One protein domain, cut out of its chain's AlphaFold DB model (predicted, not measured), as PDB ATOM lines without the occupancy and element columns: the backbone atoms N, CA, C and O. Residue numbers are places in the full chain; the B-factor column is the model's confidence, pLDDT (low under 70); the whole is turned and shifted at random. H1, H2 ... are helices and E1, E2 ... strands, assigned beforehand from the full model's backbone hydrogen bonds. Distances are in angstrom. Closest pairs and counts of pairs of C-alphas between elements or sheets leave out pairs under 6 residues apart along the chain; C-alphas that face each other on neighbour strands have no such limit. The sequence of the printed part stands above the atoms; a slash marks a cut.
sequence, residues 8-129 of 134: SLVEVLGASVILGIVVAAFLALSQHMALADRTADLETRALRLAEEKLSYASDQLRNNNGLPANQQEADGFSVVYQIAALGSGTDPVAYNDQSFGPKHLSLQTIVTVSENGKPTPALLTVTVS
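AT A GLANCE: This is residues 8 to 129 of the 134 residues of an uncharacterized protein of Thermobacillus composti (strain DSM 18247 / JCM 13945 / KWC4) (UniProt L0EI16). What shape do these atoms make? One very long helix, H1, covers one face of a twisted three-stranded sheet with its residues 42 to 62, while residues 8 to 41, of which 9 to 41 belong to H1, stick out as a free arm. What is it built of? The printed part has 122 residues, with one named helix and three named strands in the order H1, E1, E2, E3; the antiparallel sheet runs E1 E3 E2, and the class is mixed, in two layers, a helix on one face of a sheet. The whole is extended, with a radius of gyration of the C-alphas of 24.5 A and spans of 91 by 34 by 20 A.

IN THESE COORDINATES: Where does the helix run? H1, residues 9 to 64, goes from C-alpha 9 at (166.050, 71.750, 153.075) to C-alpha 64 at (107.515, 107.042, 109.654), 81.0 A. Where are the strands? E1 is residues 78 to 85, 23.4 A. E2, residues 103 to 115, and E3, residues 118 to 129, each measure 33.2 A; E3 ends at C-alpha 129, (120.472, 94.997, 128.056).

HOW THE PARTS SIT: How do the strands pair? E3 is the inner strand, antiparallel to E1, with N 80 and O 127 2.8 A apart, and to E2, with N 107 and O 126 2.9 A apart. E2 and E3 form a hairpin, and E2 bends by 69 degrees at residue 112. How does H1 stand to the sheet? It is on the sheet at a height of 7.4 A, over E3 and E2, and runs along the strands, at 11 degrees to E2 on the local plane. Its closest C-alphas to E3 are Leu 54 and Val 126, 5.9 A. Is its backbone complete? Every O i to N i+4 pair in H1 is within hydrogen-bond range.

THE WHOLE: How large is it? The C-alphas farthest apart, of Ser 8 and Gly 117, are 91.2 A apart; without the free stretch the body spans 39 by 29 by 18 A. Which links are long? Those from H1 to E1 and from E1 to E2 are long, and the printed part has no cut. Where is confidence low? Residue 36 and residues 87 to 95 have pLDDT under 70.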
ATOM      1  N   SER A   8     169.950  74.489 152.168       77.75
ATOM      2  CA  SER A   8     169.284  73.843 153.302       77.75
ATOM      3  C   SER A   8     167.864  73.431 152.902       77.75
ATOM      4  O   SER A   8     167.172  74.160 152.196       77.75
ATOM      5  N   LEU A   9     167.391  72.277 153.379       73.94
ATOM      6  CA  LEU A   9     166.050  71.750 153.075       73.94
ATOM      7  C   LEU A   9     164.941  72.754 153.462       73.94
ATOM      8  O   LEU A   9     163.934  72.881 152.769       73.94
ATOM      9  N   VAL A  10     165.176  73.539 154.519       79.44
ATOM     10  CA  VAL A  10     164.297  74.634 154.968       79.44
ATOM     11  C   VAL A  10     164.260  75.789 153.964       79.44
ATOM     12  O   VAL A  10     163.211  76.388 153.748       79.44
ATOM     13  N   GLU A  11     165.385  76.088 153.322       78.56
ATOM     14  CA  GLU A  11     165.516  77.165 152.339       78.56
ATOM     15  C   GLU A  11     164.794  76.807 151.034       78.56
ATOM     16  O   GLU A  11     164.061  77.623 150.479       78.56
ATOM     17  N   VAL A  12     164.906  75.544 150.605       83.06
ATOM     18  CA  VAL A  12     164.163  75.009 149.453       83.06
ATOM     19  C   VAL A  12     162.656  75.003 149.729       83.06
ATOM     20  O   VAL A  12     161.873  75.424 148.875       83.06
ATOM     21  N   LEU A  13     162.238  74.590 150.930       83.50
ATOM     22  CA  LEU A  13     160.830  74.632 151.337       83.50
ATOM     23  C   LEU A  13     160.297  76.069 151.371       83.50
ATOM     24  O   LEU A  13     159.261  76.343 150.769       83.50
ATOM     25  N   GLY A  14     161.023  76.999 151.994       86.69
ATOM     26  CA  GLY A  14     160.649  78.414 152.033       86.69
ATOM     27  C   GLY A  14     160.509  79.016 150.634       86.69
ATOM     28  O   GLY A  14     159.489  79.635 150.329       86.69
ATOM     29  N   ALA A  15     161.478  78.758 149.752       87.88
ATOM     30  CA  ALA A  15     161.429  79.204 148.363       87.88
ATOM     31  C   ALA A  15     160.223  78.620 147.607       87.88
ATOM     32  O   ALA A  15     159.558  79.344 146.868       87.88
ATOM     33  N   SER A  16     159.892  77.343 147.829       88.38
ATOM     34  CA  SER A  16     158.738  76.697 147.189       88.38
ATOM     35  C   SER A  16     157.394  77.276 147.651       88.38
ATOM     36  O   SER A  16     156.496  77.470 146.833       88.38
ATOM     37  N   VAL A  17     157.270  77.625 148.936       91.94
ATOM     38  CA  VAL A  17     156.058  78.239 149.496       91.94
ATOM     39  C   VAL A  17     155.876  79.648 148.947       91.94
ATOM     40  O   VAL A  17     154.787  79.986 148.485       91.94
ATOM     41  N   ILE A  18     156.941  80.456 148.939       91.69
ATOM     42  CA  ILE A  18     156.902  81.810 148.373       91.69
ATOM     43  C   ILE A  18     156.534  81.744 146.889       91.69
ATOM     44  O   ILE A  18     155.643  82.469 146.450       91.69
ATOM     45  N   LEU A  19     157.155  80.839 146.129       93.12
ATOM     46  CA  LEU A  19     156.827  80.637 144.721       93.12
ATOM     47  C   LEU A  19     155.357  80.234 144.536       93.12
ATOM     48  O   LEU A  19     154.681  80.788 143.672       93.12
ATOM     49  N   GLY A  20     154.840  79.328 145.370       93.69
ATOM     50  CA  GLY A  20     153.436  78.919 145.343       93.69
ATOM     51  C   GLY A  20     152.472  80.083 145.585       93.69
ATOM     52  O   GLY A  20     151.505  80.240 144.840       93.69
ATOM     53  N   ILE A  21     152.764  80.940 146.570       93.06
ATOM     54  CA  ILE A  21     151.965  82.142 146.858       93.06
ATOM     55  C   ILE A  21     151.990  83.105 145.666       93.06
ATOM     56  O   ILE A  21     150.940  83.602 145.262       93.06
ATOM     57  N   VAL A  22     153.165  83.343 145.076       94.50
ATOM     58  CA  VAL A  22     153.314  84.240 143.918       94.50
ATOM     59  C   VAL A  22     152.528  83.717 142.715       94.50
ATOM     60  O   VAL A  22     151.799  84.484 142.090       94.50
ATOM     61  N   VAL A  23     152.617  82.419 142.416       94.31
ATOM     62  CA  VAL A  23     151.861  81.800 141.316       94.31
ATOM     63  C   VAL A  23     150.354  81.902 141.562       94.31
ATOM     64  O   VAL A  23     149.619  82.302 140.661       94.31
ATOM     65  N   ALA A  24     149.887  81.606 142.778       92.75
ATOM     66  CA  ALA A  24     148.470  81.715 143.127       92.75
ATOM     67  C   ALA A  24     147.952  83.158 143.000       92.75
ATOM     68  O   ALA A  24     146.893  83.384 142.412       92.75
ATOM     69  N   ALA A  25     148.719  84.139 143.485       90.25
ATOM     70  CA  ALA A  25     148.383  85.554 143.352       90.25
ATOM     71  C   ALA A  25     148.318  85.987 141.879       90.25
ATOM     72  O   ALA A  25     147.389  86.688 141.479       90.25
ATOM     73  N   PHE A  26     149.264  85.531 141.054       94.00
ATOM     74  CA  PHE A  26     149.298  85.864 139.632       94.00
ATOM     75  C   PHE A  26     148.102  85.279 138.871       94.00
ATOM     76  O   PHE A  26     147.498  85.961 138.042       94.00
ATOM     77  N   LEU A  27     147.716  84.037 139.184       91.81
ATOM     78  CA  LEU A  27     146.526  83.403 138.614       91.81
ATOM     79  C   LEU A  27     145.248  84.153 139.004       91.81
ATOM     80  O   LEU A  27     144.424  84.431 138.134       91.81
ATOM     81  N   ALA A  28     145.106  84.526 140.278       87.75
ATOM     82  CA  ALA A  28     143.948  85.277 140.757       87.75
ATOM     83  C   ALA A  28     143.828  86.650 140.068       87.75
ATOM     84  O   ALA A  28     142.757  87.006 139.574       87.75
ATOM     85  N   LEU A  29     144.937  87.390 139.958       87.94
ATOM     86  CA  LEU A  29     144.972  88.677 139.254       87.94
ATOM     87  C   LEU A  29     144.632  88.526 137.768       87.94
ATOM     88  O   LEU A  29     143.828  89.295 137.246       87.94
ATOM     89  N   SER A  30     145.188  87.511 137.100       86.38
ATOM     90  CA  SER A  30     144.932  87.257 135.677       86.38
ATOM     91  C   SER A  30     143.460  86.934 135.410       86.38
ATOM     92  O   SER A  30     142.879  87.434 134.449       86.38
ATOM     93  N   GLN A  31     142.831  86.134 136.277       84.38
ATOM     94  CA  GLN A  31     141.400  85.828 136.180       84.38
ATOM     95  C   GLN A  31     140.537  87.078 136.374       84.38
ATOM     96  O   GLN A  31     139.587  87.287 135.619       84.38
ATOM     97  N   HIS A  32     140.873  87.929 137.347       80.94
ATOM     98  CA  HIS A  32     140.166  89.193 137.550       80.94
ATOM     99  C   HIS A  32     140.322  90.155 136.370       80.94
ATOM    100  O   HIS A  32     139.320  90.719 135.934       80.94
ATOM    101  N   MET A  33     141.525  90.299 135.811       79.50
ATOM    102  CA  MET A  33     141.751  91.134 134.626       79.50
ATOM    103  C   MET A  33     140.958  90.625 133.417       79.50
ATOM    104  O   MET A  33     140.250  91.400 132.787       79.50
ATOM    105  N   ALA A  34     140.973  89.316 133.153       76.38
ATOM    106  CA  ALA A  34     140.223  88.738 132.036       76.38
ATOM    107  C   ALA A  34     138.699  88.940 132.157       76.38
ATOM    108  O   ALA A  34     138.007  89.115 131.152       76.38
ATOM    109  N   LEU A  35     138.154  88.912 133.378       72.88
ATOM    110  CA  LEU A  35     136.739  89.204 133.632       72.88
ATOM    111  C   LEU A  35     136.417  90.696 133.469       72.88
ATOM    112  O   LEU A  35     135.357  91.038 132.935       72.88
ATOM    113  N   ALA A  36     137.321  91.570 133.914       67.19
ATOM    114  CA  ALA A  36     137.187  93.014 133.762       67.19
ATOM    115  C   ALA A  36     137.202  93.420 132.281       67.19
ATOM    116  O   ALA A  36     136.275  94.100 131.843       67.19
ATOM    117  N   ASP A  37     138.159  92.911 131.499       75.56
ATOM    118  CA  ASP A  37     138.262  93.175 130.058       75.56
ATOM    119  C   ASP A  37     136.997  92.738 129.316       75.56
ATOM    120  O   ASP A  37     136.420  93.508 128.553       75.56
ATOM    121  N   ARG A  38     136.480  91.535 129.606       75.31
ATOM    122  CA  ARG A  38     135.216  91.070 129.009       75.31
ATOM    123  C   ARG A  38     134.036  91.976 129.341       75.31
ATOM    124  O   ARG A  38     133.155  92.161 128.508       75.31
ATOM    125  N   THR A  39     133.983  92.499 130.562       74.88
ATOM    126  CA  THR A  39     132.888  93.381 130.982       74.88
ATOM    127  C   THR A  39     132.983  94.731 130.274       74.88
ATOM    128  O   THR A  39     131.979  95.190 129.735       74.88
ATOM    129  N   ALA A  40     134.186  95.306 130.196       75.50
ATOM    130  CA  ALA A  40     134.447  96.547 129.471       75.50
ATOM    131  C   ALA A  40     134.145  96.414 127.965       75.50
ATOM    132  O   ALA A  40     133.553  97.316 127.365       75.50
ATOM    133  N   ASP A  41     134.474  95.268 127.363       85.50
ATOM    134  CA  ASP A  41     134.150  94.967 125.967       85.50
ATOM    135  C   ASP A  41     132.636  94.903 125.729       85.50
ATOM    136  O   ASP A  41     132.141  95.455 124.743       85.50
ATOM    137  N   LEU A  42     131.887  94.242 126.620       87.25
ATOM    138  CA  LEU A  42     130.429  94.142 126.514       87.25
ATOM    139  C   LEU A  42     129.754  95.503 126.678       87.25
ATOM    140  O   LEU A  42     128.865  95.825 125.899       87.25
ATOM    141  N   GLU A  43     130.196  96.308 127.641       87.44
ATOM    142  CA  GLU A  43     129.669  97.657 127.860       87.44
ATOM    143  C   GLU A  43     129.966  98.576 126.667       87.44
ATOM    144  O   GLU A  43     129.073  99.260 126.170       87.44
ATOM    145  N   THR A  44     131.186  98.517 126.123       90.00
ATOM    146  CA  THR A  44     131.561  99.285 124.924       90.00
ATOM    147  C   THR A  44     130.714  98.889 123.713       90.00
ATOM    148  O   THR A  44     130.289  99.747 122.935       90.00
ATOM    149  N   ARG A  45     130.448  97.588 123.534       89.62
ATOM    150  CA  ARG A  45     129.561  97.094 122.470       89.62
ATOM    151  C   ARG A  45     128.116  97.524 122.696       89.62
ATOM    152  O   ARG A  45     127.486  97.983 121.749       89.62
ATOM    153  N   ALA A  46     127.619  97.426 123.929       91.06
ATOM    154  CA  ALA A  46     126.276  97.857 124.292       91.06
ATOM    155  C   ALA A  46     126.076  99.354 124.032       91.06
ATOM    156  O   ALA A  46     125.043  99.737 123.494       91.06
ATOM    157  N   LEU A  47     127.076 100.185 124.342       92.50
ATOM    158  CA  LEU A  47     127.046 101.619 124.067       92.50
ATOM    159  C   LEU A  47     126.976 101.905 122.565       92.50
ATOM    160  O   LEU A  47     126.089 102.631 122.130       92.50
ATOM    161  N   ARG A  48     127.856 101.295 121.761       92.62
ATOM    162  CA  ARG A  48     127.833 101.464 120.296       92.62
ATOM    163  C   ARG A  48     126.507 101.021 119.692       92.62
ATOM    164  O   ARG A  48     125.965 101.703 118.827       92.62
ATOM    165  N   LEU A  49     125.973  99.896 120.168       92.69
ATOM    166  CA  LEU A  49     124.665  99.407 119.753       92.69
ATOM    167  C   LEU A  49     123.564 100.393 120.162       92.69
ATOM    168  O   LEU A  49     122.702 100.712 119.351       92.69
ATOM    169  N   ALA A  50     123.603 100.921 121.385       92.69
ATOM    170  CA  ALA A  50     122.643 101.919 121.844       92.69
ATOM    171  C   ALA A  50     122.696 103.184 120.976       92.69
ATOM    172  O   ALA A  50     121.644 103.688 120.600       92.69
ATOM    173  N   GLU A  51     123.887 103.667 120.610       94.19
ATOM    174  CA  GLU A  51     124.069 104.825 119.722       94.19
ATOM    175  C   GLU A  51     123.486 104.569 118.326       94.19
ATOM    176  O   GLU A  51     122.716 105.387 117.811       94.19
ATOM    177  N   GLU A  52     123.795 103.415 117.731       93.88
ATOM    178  CA  GLU A  52     123.266 103.010 116.426       93.88
ATOM    179  C   GLU A  52     121.733 102.940 116.450       93.88
ATOM    180  O   GLU A  52     121.054 103.521 115.596       93.88
ATOM    181  N   LYS A  53     121.172 102.272 117.462       93.56
ATOM    182  CA  LYS A  53     119.725 102.087 117.601       93.56
ATOM    183  C   LYS A  53     119.003 103.383 117.958       93.56
ATOM    184  O   LYS A  53     117.890 103.595 117.482       93.56
ATOM    185  N   LEU A  54     119.628 104.276 118.724       93.00
ATOM    186  CA  LEU A  54     119.121 105.623 118.996       93.00
ATOM    187  C   LEU A  54     119.038 106.445 117.707       93.00
ATOM    188  O   LEU A  54     117.999 107.051 117.441       93.00
ATOM    189  N   SER A  55     120.091 106.426 116.882       93.19
ATOM    190  CA  SER A  55     120.087 107.101 115.580       93.19
ATOM    191  C   SER A  55     118.997 106.532 114.672       93.19
ATOM    192  O   SER A  55     118.205 107.286 114.106       93.19
ATOM    193  N   TYR A  56     118.900 105.204 114.594       92.00
ATOM    194  CA  TYR A  56     117.878 104.518 113.808       92.00
ATOM    195  C   TYR A  56     116.453 104.860 114.266       92.00
ATOM    196  O   TYR A  56     115.596 105.172 113.440       92.00
ATOM    197  N   ALA A  57     116.194 104.845 115.576       91.56
ATOM    198  CA  ALA A  57     114.892 105.192 116.139       91.56
ATOM    199  C   ALA A  57     114.536 106.667 115.909       91.56
ATOM    200  O   ALA A  57     113.387 106.975 115.596       91.56
ATOM    201  N   SER A  58     115.514 107.569 116.005       90.25
ATOM    202  CA  SER A  58     115.333 108.991 115.695       90.25
ATOM    203  C   SER A  58     114.947 109.209 114.225       90.25
ATOM    204  O   SER A  58     113.975 109.911 113.930       90.25
ATOM    205  N   ASP A  59     115.637 108.547 113.291       90.31
ATOM    206  CA  ASP A  59     115.307 108.620 111.864       90.31
ATOM    207  C   ASP A  59     113.943 107.982 111.545       90.31
ATOM    208  O   ASP A  59     113.175 108.530 110.750       90.31
ATOM    209  N   GLN A  60     113.604 106.858 112.184       88.88
ATOM    210  CA  GLN A  60     112.290 106.212 112.070       88.88
ATOM    211  C   GLN A  60     111.159 107.125 112.550       88.88
ATOM    212  O   GLN A  60     110.159 107.281 111.849       88.88
ATOM    213  N   LEU A  61     111.333 107.795 113.691       87.94
ATOM    214  CA  LEU A  61     110.359 108.766 114.186       87.94
ATOM    215  C   LEU A  61     110.183 109.933 113.213       87.94
ATOM    216  O   LEU A  61     109.050 110.340 112.954       87.94
ATOM    217  N   ARG A  62     111.274 110.435 112.620       84.38
ATOM    218  CA  ARG A  62     111.205 111.533 111.646       84.38
ATOM    219  C   ARG A  62     110.486 111.137 110.354       84.38
ATOM    220  O   ARG A  62     109.755 111.954 109.801       84.38
ATOM    221  N   ASN A  63     110.712 109.921 109.860       84.62
ATOM    222  CA  ASN A  63     110.256 109.512 108.528       84.62
ATOM    223  C   ASN A  63     108.907 108.773 108.546       84.62
ATOM    224  O   ASN A  63     108.107 108.946 107.629       84.62
ATOM    225  N   ASN A  64     108.655 107.963 109.577       83.12
ATOM    226  CA  ASN A  64     107.515 107.042 109.654       83.12
ATOM    227  C   ASN A  64     106.576 107.330 110.840       83.12
ATOM    228  O   ASN A  64     105.568 106.643 110.992       83.12
ATOM    229  N   ASN A  65     106.885 108.340 111.668       79.25
ATOM    230  CA  ASN A  65     106.097 108.762 112.834       79.25
ATOM    231  C   ASN A  65     105.751 107.604 113.794       79.25
ATOM    232  O   ASN A  65     104.636 107.514 114.309       79.25
ATOM    233  N   GLY A  66     106.711 106.700 114.016       82.50
ATOM    234  CA  GLY A  66     106.553 105.540 114.888       82.50
ATOM    235  C   GLY A  66     107.882 105.062 115.466       82.50
ATOM    236  O   GLY A  66     108.943 105.289 114.884       82.50
ATOM    237  N   LEU A  67     107.817 104.414 116.631       85.62
ATOM    238  CA  LEU A  67     108.972 103.751 117.232       85.62
ATOM    239  C   LEU A  67     109.230 102.391 116.568       85.62
ATOM    240  O   LEU A  67     108.276 101.700 116.200       85.62
ATOM    241  N   PRO A  68     110.499 101.959 116.475       87.50
ATOM    242  CA  PRO A  68     110.820 100.573 116.168       87.50
ATOM    243  C   PRO A  68     110.251  99.613 117.219       87.50
ATOM    244  O   PRO A  68     110.087  99.969 118.386       87.50
ATOM    245  N   ALA A  69     110.001  98.366 116.818       87.19
ATOM    246  CA  ALA A  69     109.689  97.306 117.767       87.19
ATOM    247  C   ALA A  69     110.926  96.958 118.613       87.19
ATOM    248  O   ALA A  69     112.053  96.969 118.112       87.19
ATOM    249  N   ASN A  70     110.702  96.602 119.879       87.56
ATOM    250  CA  ASN A  70     111.747  96.037 120.731       87.56
ATOM    251  C   ASN A  70     112.278  94.750 120.091       87.56
ATOM    252  O   ASN A  70     111.497  93.932 119.597       87.56
ATOM    253  N   GLN A  71     113.596  94.578 120.093       85.88
ATOM    254  CA  GLN A  71     114.253  93.504 119.358       85.88
ATOM    255  C   GLN A  71     115.347  92.855 120.200       85.88
ATOM    256  O   GLN A  71     116.095  93.531 120.904       85.88
ATOM    257  N   GLN A  72     115.454  91.534 120.077       84.50
ATOM    258  CA  GLN A  72     116.608  90.783 120.545       84.50
ATOM    259  C   GLN A  72     117.633  90.689 119.411       84.50
ATOM    260  O   GLN A  72     117.304  90.290 118.291       84.50
ATOM    261  N   GLU A  73     118.861  91.099 119.691       84.56
ATOM    262  CA  GLU A  73     119.983  91.027 118.763       84.56
ATOM    263  C   GLU A  73     120.663  89.657 118.848       84.56
ATOM    264  O   GLU A  73     120.645  88.993 119.887       84.56
ATOM    265  N   ALA A  74     121.296  89.241 117.748       71.56
ATOM    266  CA  ALA A  74     121.917  87.919 117.623       71.56
ATOM    267  C   ALA A  74     123.007  87.643 118.679       71.56
ATOM    268  O   ALA A  74     123.240  86.493 119.040       71.56
ATOM    269  N   ASP A  75     123.625  88.697 119.214       76.38
ATOM    270  CA  ASP A  75     124.712  88.630 120.194       76.38
ATOM    271  C   ASP A  75     124.225  88.549 121.658       76.38
ATOM    272  O   ASP A  75     124.998  88.773 122.589       76.38
ATOM    273  N   GLY A  76     122.940  88.252 121.886       82.75
ATOM    274  CA  GLY A  76     122.366  88.144 123.234       82.75
ATOM    275  C   GLY A  76     122.078  89.493 123.900       82.75
ATOM    276  O   GLY A  76     121.814  89.544 125.101       82.75
ATOM    277  N   PHE A  77     122.108  90.583 123.129       88.75
ATOM    278  CA  PHE A  77     121.618  91.883 123.574       88.75
ATOM    279  C   PHE A  77     120.111  91.989 123.345       88.75
ATOM    280  O   PHE A  77     119.576  91.467 122.368       88.75
ATOM    281  N   SER A  78     119.418  92.703 124.220       90.19
ATOM    282  CA  SER A  78     118.020  93.086 124.033       90.19
ATOM    283  C   SER A  78     117.925  94.601 123.964       90.19
ATOM    284  O   SER A  78     118.514  95.299 124.784       90.19
ATOM    285  N   VAL A  79     117.181  95.107 122.986       90.62
ATOM    286  CA  VAL A  79     116.997  96.539 122.748       90.62
ATOM    287  C   VAL A  79     115.544  96.908 123.000       90.62
ATOM    288  O   VAL A  79     114.627  96.353 122.386       90.62
ATOM    289  N   VAL A  80     115.346  97.874 123.890       90.69
ATOM    290  CA  VAL A  80     114.043  98.425 124.251       90.69
ATOM    291  C   VAL A  80     113.998  99.904 123.897       90.69
ATOM    292  O   VAL A  80     114.880 100.669 124.291       90.69
ATOM    293  N   TYR A  81     112.946 100.306 123.189       90.19
ATOM    294  CA  TYR A  81     112.672 101.696 122.834       90.19
ATOM    295  C   TYR A  81     111.534 102.234 123.693       90.19
ATOM    296  O   TYR A  81     110.492 101.594 123.844       90.19
ATOM    297  N   GLN A  82     111.715 103.431 124.237       88.44
ATOM    298  CA  GLN A  82     110.682 104.146 124.978       88.44
ATOM    299  C   GLN A  82     110.631 105.593 124.518       88.44
ATOM    300  O   GLN A  82     111.661 106.206 124.246       88.44
ATOM    301  N   ILE A  83     109.424 106.144 124.448       87.38
ATOM    302  CA  ILE A  83     109.218 107.567 124.227       87.38
ATOM    303  C   ILE A  83     108.326 108.108 125.331       87.38
ATOM    304  O   ILE A  83     107.279 107.536 125.632       87.38
ATOM    305  N   ALA A  84     108.756 109.202 125.938       86.25
ATOM    306  CA  ALA A  84     107.993 109.904 126.950       86.25
ATOM    307  C   ALA A  84     107.811 111.356 126.518       86.25
ATOM    308  O   ALA A  84     108.772 112.024 126.131       86.25
ATOM    309  N   ALA A  85     106.580 111.854 126.578       81.19
ATOM    310  CA  ALA A  85     106.324 113.266 126.340       81.19
ATOM    311  C   ALA A  85     107.051 114.100 127.404       81.19
ATOM    312  O   ALA A  85     106.985 113.796 128.599       81.19
ATOM    313  N   LEU A  86     107.732 115.163 126.977       76.94
ATOM    314  CA  LEU A  86     108.256 116.158 127.905       76.94
ATOM    315  C   LEU A  86     107.069 117.026 128.327       76.94
ATOM    316  O   LEU A  86     106.711 117.987 127.648       76.94
ATOM    317  N   GLY A  87     106.395 116.619 129.407       63.97
ATOM    318  CA  GLY A  87     105.276 117.364 129.977       63.97
ATOM    319  C   GLY A  87     105.668 118.806 130.318       63.97
ATOM    320  O   GLY A  87     106.847 119.140 130.443       63.97
ATOM    321  N   SER A  88     104.676 119.677 130.503       57.94
ATOM    322  CA  SER A  88     104.837 121.119 130.750       57.94
ATOM    323  C   SER A  88     105.443 121.493 132.120       57.94
ATOM    324  O   SER A  88     105.132 122.549 132.665       57.94
ATOM    325  N   GLY A  89     106.325 120.659 132.675       55.12
ATOM    326  CA  GLY A  89     107.179 120.990 133.818       55.12
ATOM    327  C   GLY A  89     106.734 120.464 135.185       55.12
ATOM    328  O   GLY A  89     107.431 120.738 136.157       55.12
ATOM    329  N   THR A  90     105.627 119.719 135.294       54.69
ATOM    330  CA  THR A  90     105.113 119.241 136.598       54.69
ATOM    331  C   THR A  90     105.172 117.734 136.816       54.69
ATOM    332  O   THR A  90     105.281 117.319 137.967       54.69
ATOM    333  N   ASP A  91     105.170 116.923 135.756       60.25
ATOM    334  CA  ASP A  91     105.242 115.467 135.885       60.25
ATOM    335  C   ASP A  91     106.649 114.968 135.526       60.25
ATOM    336  O   ASP A  91     107.151 115.286 134.441       60.25
ATOM    337  N   PRO A  92     107.322 114.214 136.415       65.19
ATOM    338  CA  PRO A  92     108.593 113.590 136.082       65.19
ATOM    339  C   PRO A  92     108.397 112.618 134.916       65.19
ATOM    340  O   PRO A  92     107.392 111.911 134.837       65.19
ATOM    341  N   VAL A  93     109.377 112.572 134.013       67.50
ATOM    342  CA  VAL A  93     109.389 111.610 132.908       67.50
ATOM    343  C   VAL A  93     109.356 110.200 133.498       67.50
ATOM    344  O   VAL A  93     110.305 109.772 134.155       67.50
ATOM    345  N   ALA A  94     108.241 109.497 133.297       66.00
ATOM    346  CA  ALA A  94     108.074 108.136 133.777       66.00
ATOM    347  C   ALA A  94     108.994 107.202 132.987       66.00
ATOM    348  O   ALA A  94     108.953 107.159 131.757       66.00
ATOM    349  N   TYR A  95     109.817 106.456 133.715       66.81
ATOM    350  CA  TYR A  95     110.767 105.510 133.158       66.81
ATOM    351  C   TYR A  95     110.337 104.094 133.530       66.81
ATOM    352  O   TYR A  95     110.166 103.803 134.711       66.81
ATOM    353  N   ASN A  96     110.103 103.236 132.533       75.31
ATOM    354  CA  ASN A  96     109.678 101.858 132.779       75.31
ATOM    355  C   ASN A  96     110.879 100.914 132.659       75.31
ATOM    356  O   ASN A  96     111.304 100.574 131.558       75.31
ATOM    357  N   ASP A  97     111.390 100.457 133.792       79.81
ATOM    358  CA  ASP A  97     112.536  99.556 133.888       79.81
ATOM    359  C   ASP A  97     112.161  98.065 133.907       79.81
ATOM    360  O   ASP A  97     113.039  97.213 133.794       79.81
ATOM    361  N   GLN A  98     110.868  97.720 133.952       78.19
ATOM    362  CA  GLN A  98     110.397  96.326 134.045       78.19
ATOM    363  C   GLN A  98     110.802  95.455 132.850       78.19
ATOM    364  O   GLN A  98     110.773  94.230 132.925       78.19
ATOM    365  N   SER A  99     111.142  96.091 131.730       74.88
ATOM    366  CA  SER A  99     111.562  95.429 130.493       74.88
ATOM    367  C   SER A  99     113.082  95.331 130.344       74.88
ATOM    368  O   SER A  99     113.563  94.835 129.325       74.88
ATOM    369  N   PHE A 100     113.852  95.810 131.326       82.94
ATOM    370  CA  PHE A 100     115.306  95.803 131.245       82.94
ATOM    371  C   PHE A 100     115.886  94.503 131.780       82.94
ATOM    372  O   PHE A 100     115.415  93.920 132.752       82.94
ATOM    373  N   GLY A 101     116.955  94.062 131.123       80.06
ATOM    374  CA  GLY A 101     117.754  92.948 131.608       80.06
ATOM    375  C   GLY A 101     118.628  93.338 132.811       80.06
ATOM    376  O   GLY A 101     118.760  94.523 133.143       80.06
ATOM    377  N   PRO A 102     119.271  92.343 133.443       82.50
ATOM    378  CA  PRO A 102     120.032  92.521 134.682       82.50
ATOM    379  C   PRO A 102     121.235  93.458 134.527       82.50
ATOM    380  O   PRO A 102     121.603  94.148 135.475       82.50
ATOM    381  N   LYS A 103     121.844  93.503 133.339       87.38
ATOM    382  CA  LYS A 103     122.835  94.516 132.964       87.38
ATOM    383  C   LYS A 103     122.251  95.324 131.829       87.38
ATOM    384  O   LYS A 103     121.803  94.738 130.846       87.38
ATOM    385  N   HIS A 104     122.227  96.640 131.970       89.75
ATOM    386  CA  HIS A 104     121.690  97.509 130.941       89.75
ATOM    387  C   HIS A 104     122.384  98.863 130.919       89.75
ATOM    388  O   HIS A 104     122.919  99.330 131.922       89.75
ATOM    389  N   LEU A 105     122.342  99.482 129.746       90.75
ATOM    390  CA  LEU A 105     122.763 100.847 129.495       90.75
ATOM    391  C   LEU A 105     121.651 101.542 128.722       90.75
ATOM    392  O   LEU A 105     121.060 100.954 127.816       90.75
ATOM    393  N   SER A 106     121.390 102.796 129.068       90.81
ATOM    394  CA  SER A 106     120.313 103.571 128.468       90.81
ATOM    395  C   SER A 106     120.841 104.893 127.949       90.81
ATOM    396  O   SER A 106     121.464 105.653 128.688       90.81
ATOM    397  N   LEU A 107     120.573 105.171 126.677       92.38
ATOM    398  CA  LEU A 107     120.853 106.453 126.046       92.38
ATOM    399  C   LEU A 107     119.556 107.205 125.815       92.38
ATOM    400  O   LEU A 107     118.544 106.622 125.429       92.38
ATOM    401  N   GLN A 108     119.604 108.511 126.045       90.56
ATOM    402  CA  GLN A 108     118.450 109.386 125.929       90.56
ATOM    403  C   GLN A 108     118.766 110.540 124.987       90.56
ATOM    404  O   GLN A 108     119.863 111.098 125.015       90.56
ATOM    405  N   THR A 109     117.796 110.912 124.163       90.69
ATOM    406  CA  THR A 109     117.869 112.104 123.318       90.69
ATOM    407  C   THR A 109     116.508 112.772 123.221       90.69
ATOM    408  O   THR A 109     115.472 112.146 123.440       90.69
ATOM    409  N   ILE A 110     116.503 114.060 122.894       89.44
ATOM    410  CA  ILE A 110     115.272 114.813 122.678       89.44
ATOM    411  C   ILE A 110     114.936 114.752 121.193       89.44
ATOM    412  O   ILE A 110     115.720 115.175 120.343       89.44
ATOM    413  N   VAL A 111     113.746 114.247 120.893       89.19
ATOM    414  CA  VAL A 111     113.174 114.190 119.547       89.19
ATOM    415  C   VAL A 111     111.923 115.054 119.488       89.19
ATOM    416  O   VAL A 111     111.307 115.369 120.503       89.19
ATOM    417  N   THR A 112     111.538 115.460 118.284       87.06
ATOM    418  CA  THR A 112     110.256 116.131 118.058       87.06
ATOM    419  C   THR A 112     109.310 115.136 117.414       87.06
ATOM    420  O   THR A 112     109.618 114.601 116.351       87.06
ATOM    421  N   VAL A 113     108.171 114.890 118.048       84.75
ATOM    422  CA  VAL A 113     107.116 114.012 117.532       84.75
ATOM    423  C   VAL A 113     105.898 114.824 117.136       84.75
ATOM    424  O   VAL A 113     105.618 115.869 117.723       84.75
ATOM    425  N   SER A 114     105.185 114.370 116.106       81.69
ATOM    426  CA  SER A 114     103.944 115.014 115.688       81.69
ATOM    427  C   SER A 114     102.779 114.436 116.480       81.69
ATOM    428  O   SER A 114     102.316 113.331 116.203       81.69
ATOM    429  N   GLU A 115     102.291 115.192 117.459       77.12
ATOM    430  CA  GLU A 115     101.103 114.840 118.228       77.12
ATOM    431  C   GLU A 115      99.959 115.769 117.810       77.12
ATOM    432  O   GLU A 115     100.063 116.994 117.898       77.12
ATOM    433  N   ASN A 116      98.872 115.204 117.273       77.00
ATOM    434  CA  ASN A 116      97.743 115.971 116.723       77.00
ATOM    435  C   ASN A 116      98.156 117.022 115.666       77.00
ATOM    436  O   ASN A 116      97.577 118.106 115.589       77.00
ATOM    437  N   GLY A 117      99.184 116.715 114.867       77.19
ATOM    438  CA  GLY A 117      99.703 117.607 113.825       77.19
ATOM    439  C   GLY A 117     100.570 118.759 114.341       77.19
ATOM    440  O   GLY A 117     100.929 119.637 113.557       77.19
ATOM    441  N   LYS A 118     100.924 118.778 115.633       82.00
ATOM    442  CA  LYS A 118     101.829 119.773 116.223       82.00
ATOM    443  C   LYS A 118     103.162 119.128 116.614       82.00
ATOM    444  O   LYS A 118     103.153 118.011 117.125       82.00
ATOM    445  N   PRO A 119     104.300 119.804 116.380       83.75
ATOM    446  CA  PRO A 119     105.594 119.335 116.853       83.75
ATOM    447  C   PRO A 119     105.675 119.479 118.376       83.75
ATOM    448  O   PRO A 119     105.716 120.597 118.893       83.75
ATOM    449  N   THR A 120     105.715 118.353 119.080       85.25
ATOM    450  CA  THR A 120     105.853 118.287 120.537       85.25
ATOM    451  C   THR A 120     107.203 117.653 120.880       85.25
ATOM    452  O   THR A 120     107.550 116.613 120.311       85.25
ATOM    453  N   PRO A 121     108.008 118.256 121.771       85.81
ATOM    454  CA  PRO A 121     109.255 117.645 122.205       85.81
ATOM    455  C   PRO A 121     108.969 116.409 123.072       85.81
ATOM    456  O   PRO A 121     108.104 116.422 123.949       85.81
ATOM    457  N   ALA A 122     109.724 115.344 122.841       86.94
ATOM    458  CA  ALA A 122     109.654 114.104 123.598       86.94
ATOM    459  C   ALA A 122     111.057 113.566 123.878       86.94
ATOM    460  O   ALA A 122     112.003 113.811 123.127       86.94
ATOM    461  N   LEU A 123     111.186 112.823 124.970       88.50
ATOM    462  CA  LEU A 123     112.391 112.099 125.328       88.50
ATOM    463  C   LEU A 123     112.331 110.709 124.695       88.50
ATOM    464  O   LEU A 123     111.456 109.913 125.035       88.50
ATOM    465  N   LEU A 124     113.248 110.429 123.775       89.81
ATOM    466  CA  LEU A 124     113.492 109.095 123.240       89.81
ATOM    467  C   LEU A 124     114.564 108.426 124.094       89.81
ATOM    468  O   LEU A 124     115.674 108.946 124.205       89.81
ATOM    469  N   THR A 125     114.247 107.255 124.628       90.81
ATOM    470  CA  THR A 125     115.179 106.423 125.380       90.81
ATOM    471  C   THR A 125     115.374 105.093 124.672       90.81
ATOM    472  O   THR A 125     114.407 104.412 124.328       90.81
ATOM    473  N   VAL A 126     116.632 104.715 124.481       92.12
ATOM    474  CA  VAL A 126     117.032 103.396 123.996       92.12
ATOM    475  C   VAL A 126     117.806 102.707 125.096       92.12
ATOM    476  O   VAL A 126     118.847 103.204 125.523       92.12
ATOM    477  N   THR A 127     117.304 101.562 125.535       91.44
ATOM    478  CA  THR A 127     117.960 100.729 126.537       91.44
ATOM    479  C   THR A 127     118.448  99.450 125.888       91.44
ATOM    480  O   THR A 127     117.665  98.709 125.297       91.44
ATOM    481  N   VAL A 128     119.743  99.188 126.022       92.19
ATOM    482  CA  VAL A 128     120.380  97.939 125.617       92.19
ATOM    483  C   VAL A 128     120.687  97.146 126.874       92.19
ATOM    484  O   VAL A 128     121.373  97.645 127.764       92.19
ATOM    485  N   SER A 129     120.200  95.914 126.954       91.50
ATOM    486  CA  SER A 129     120.472  94.997 128.056       91.50
ATOM    487  C   SER A 129     121.191  93.733 127.601       91.50
ATOM    488  O   SER A 129     121.083  93.329 126.446       91.50
TER     489      SER A 129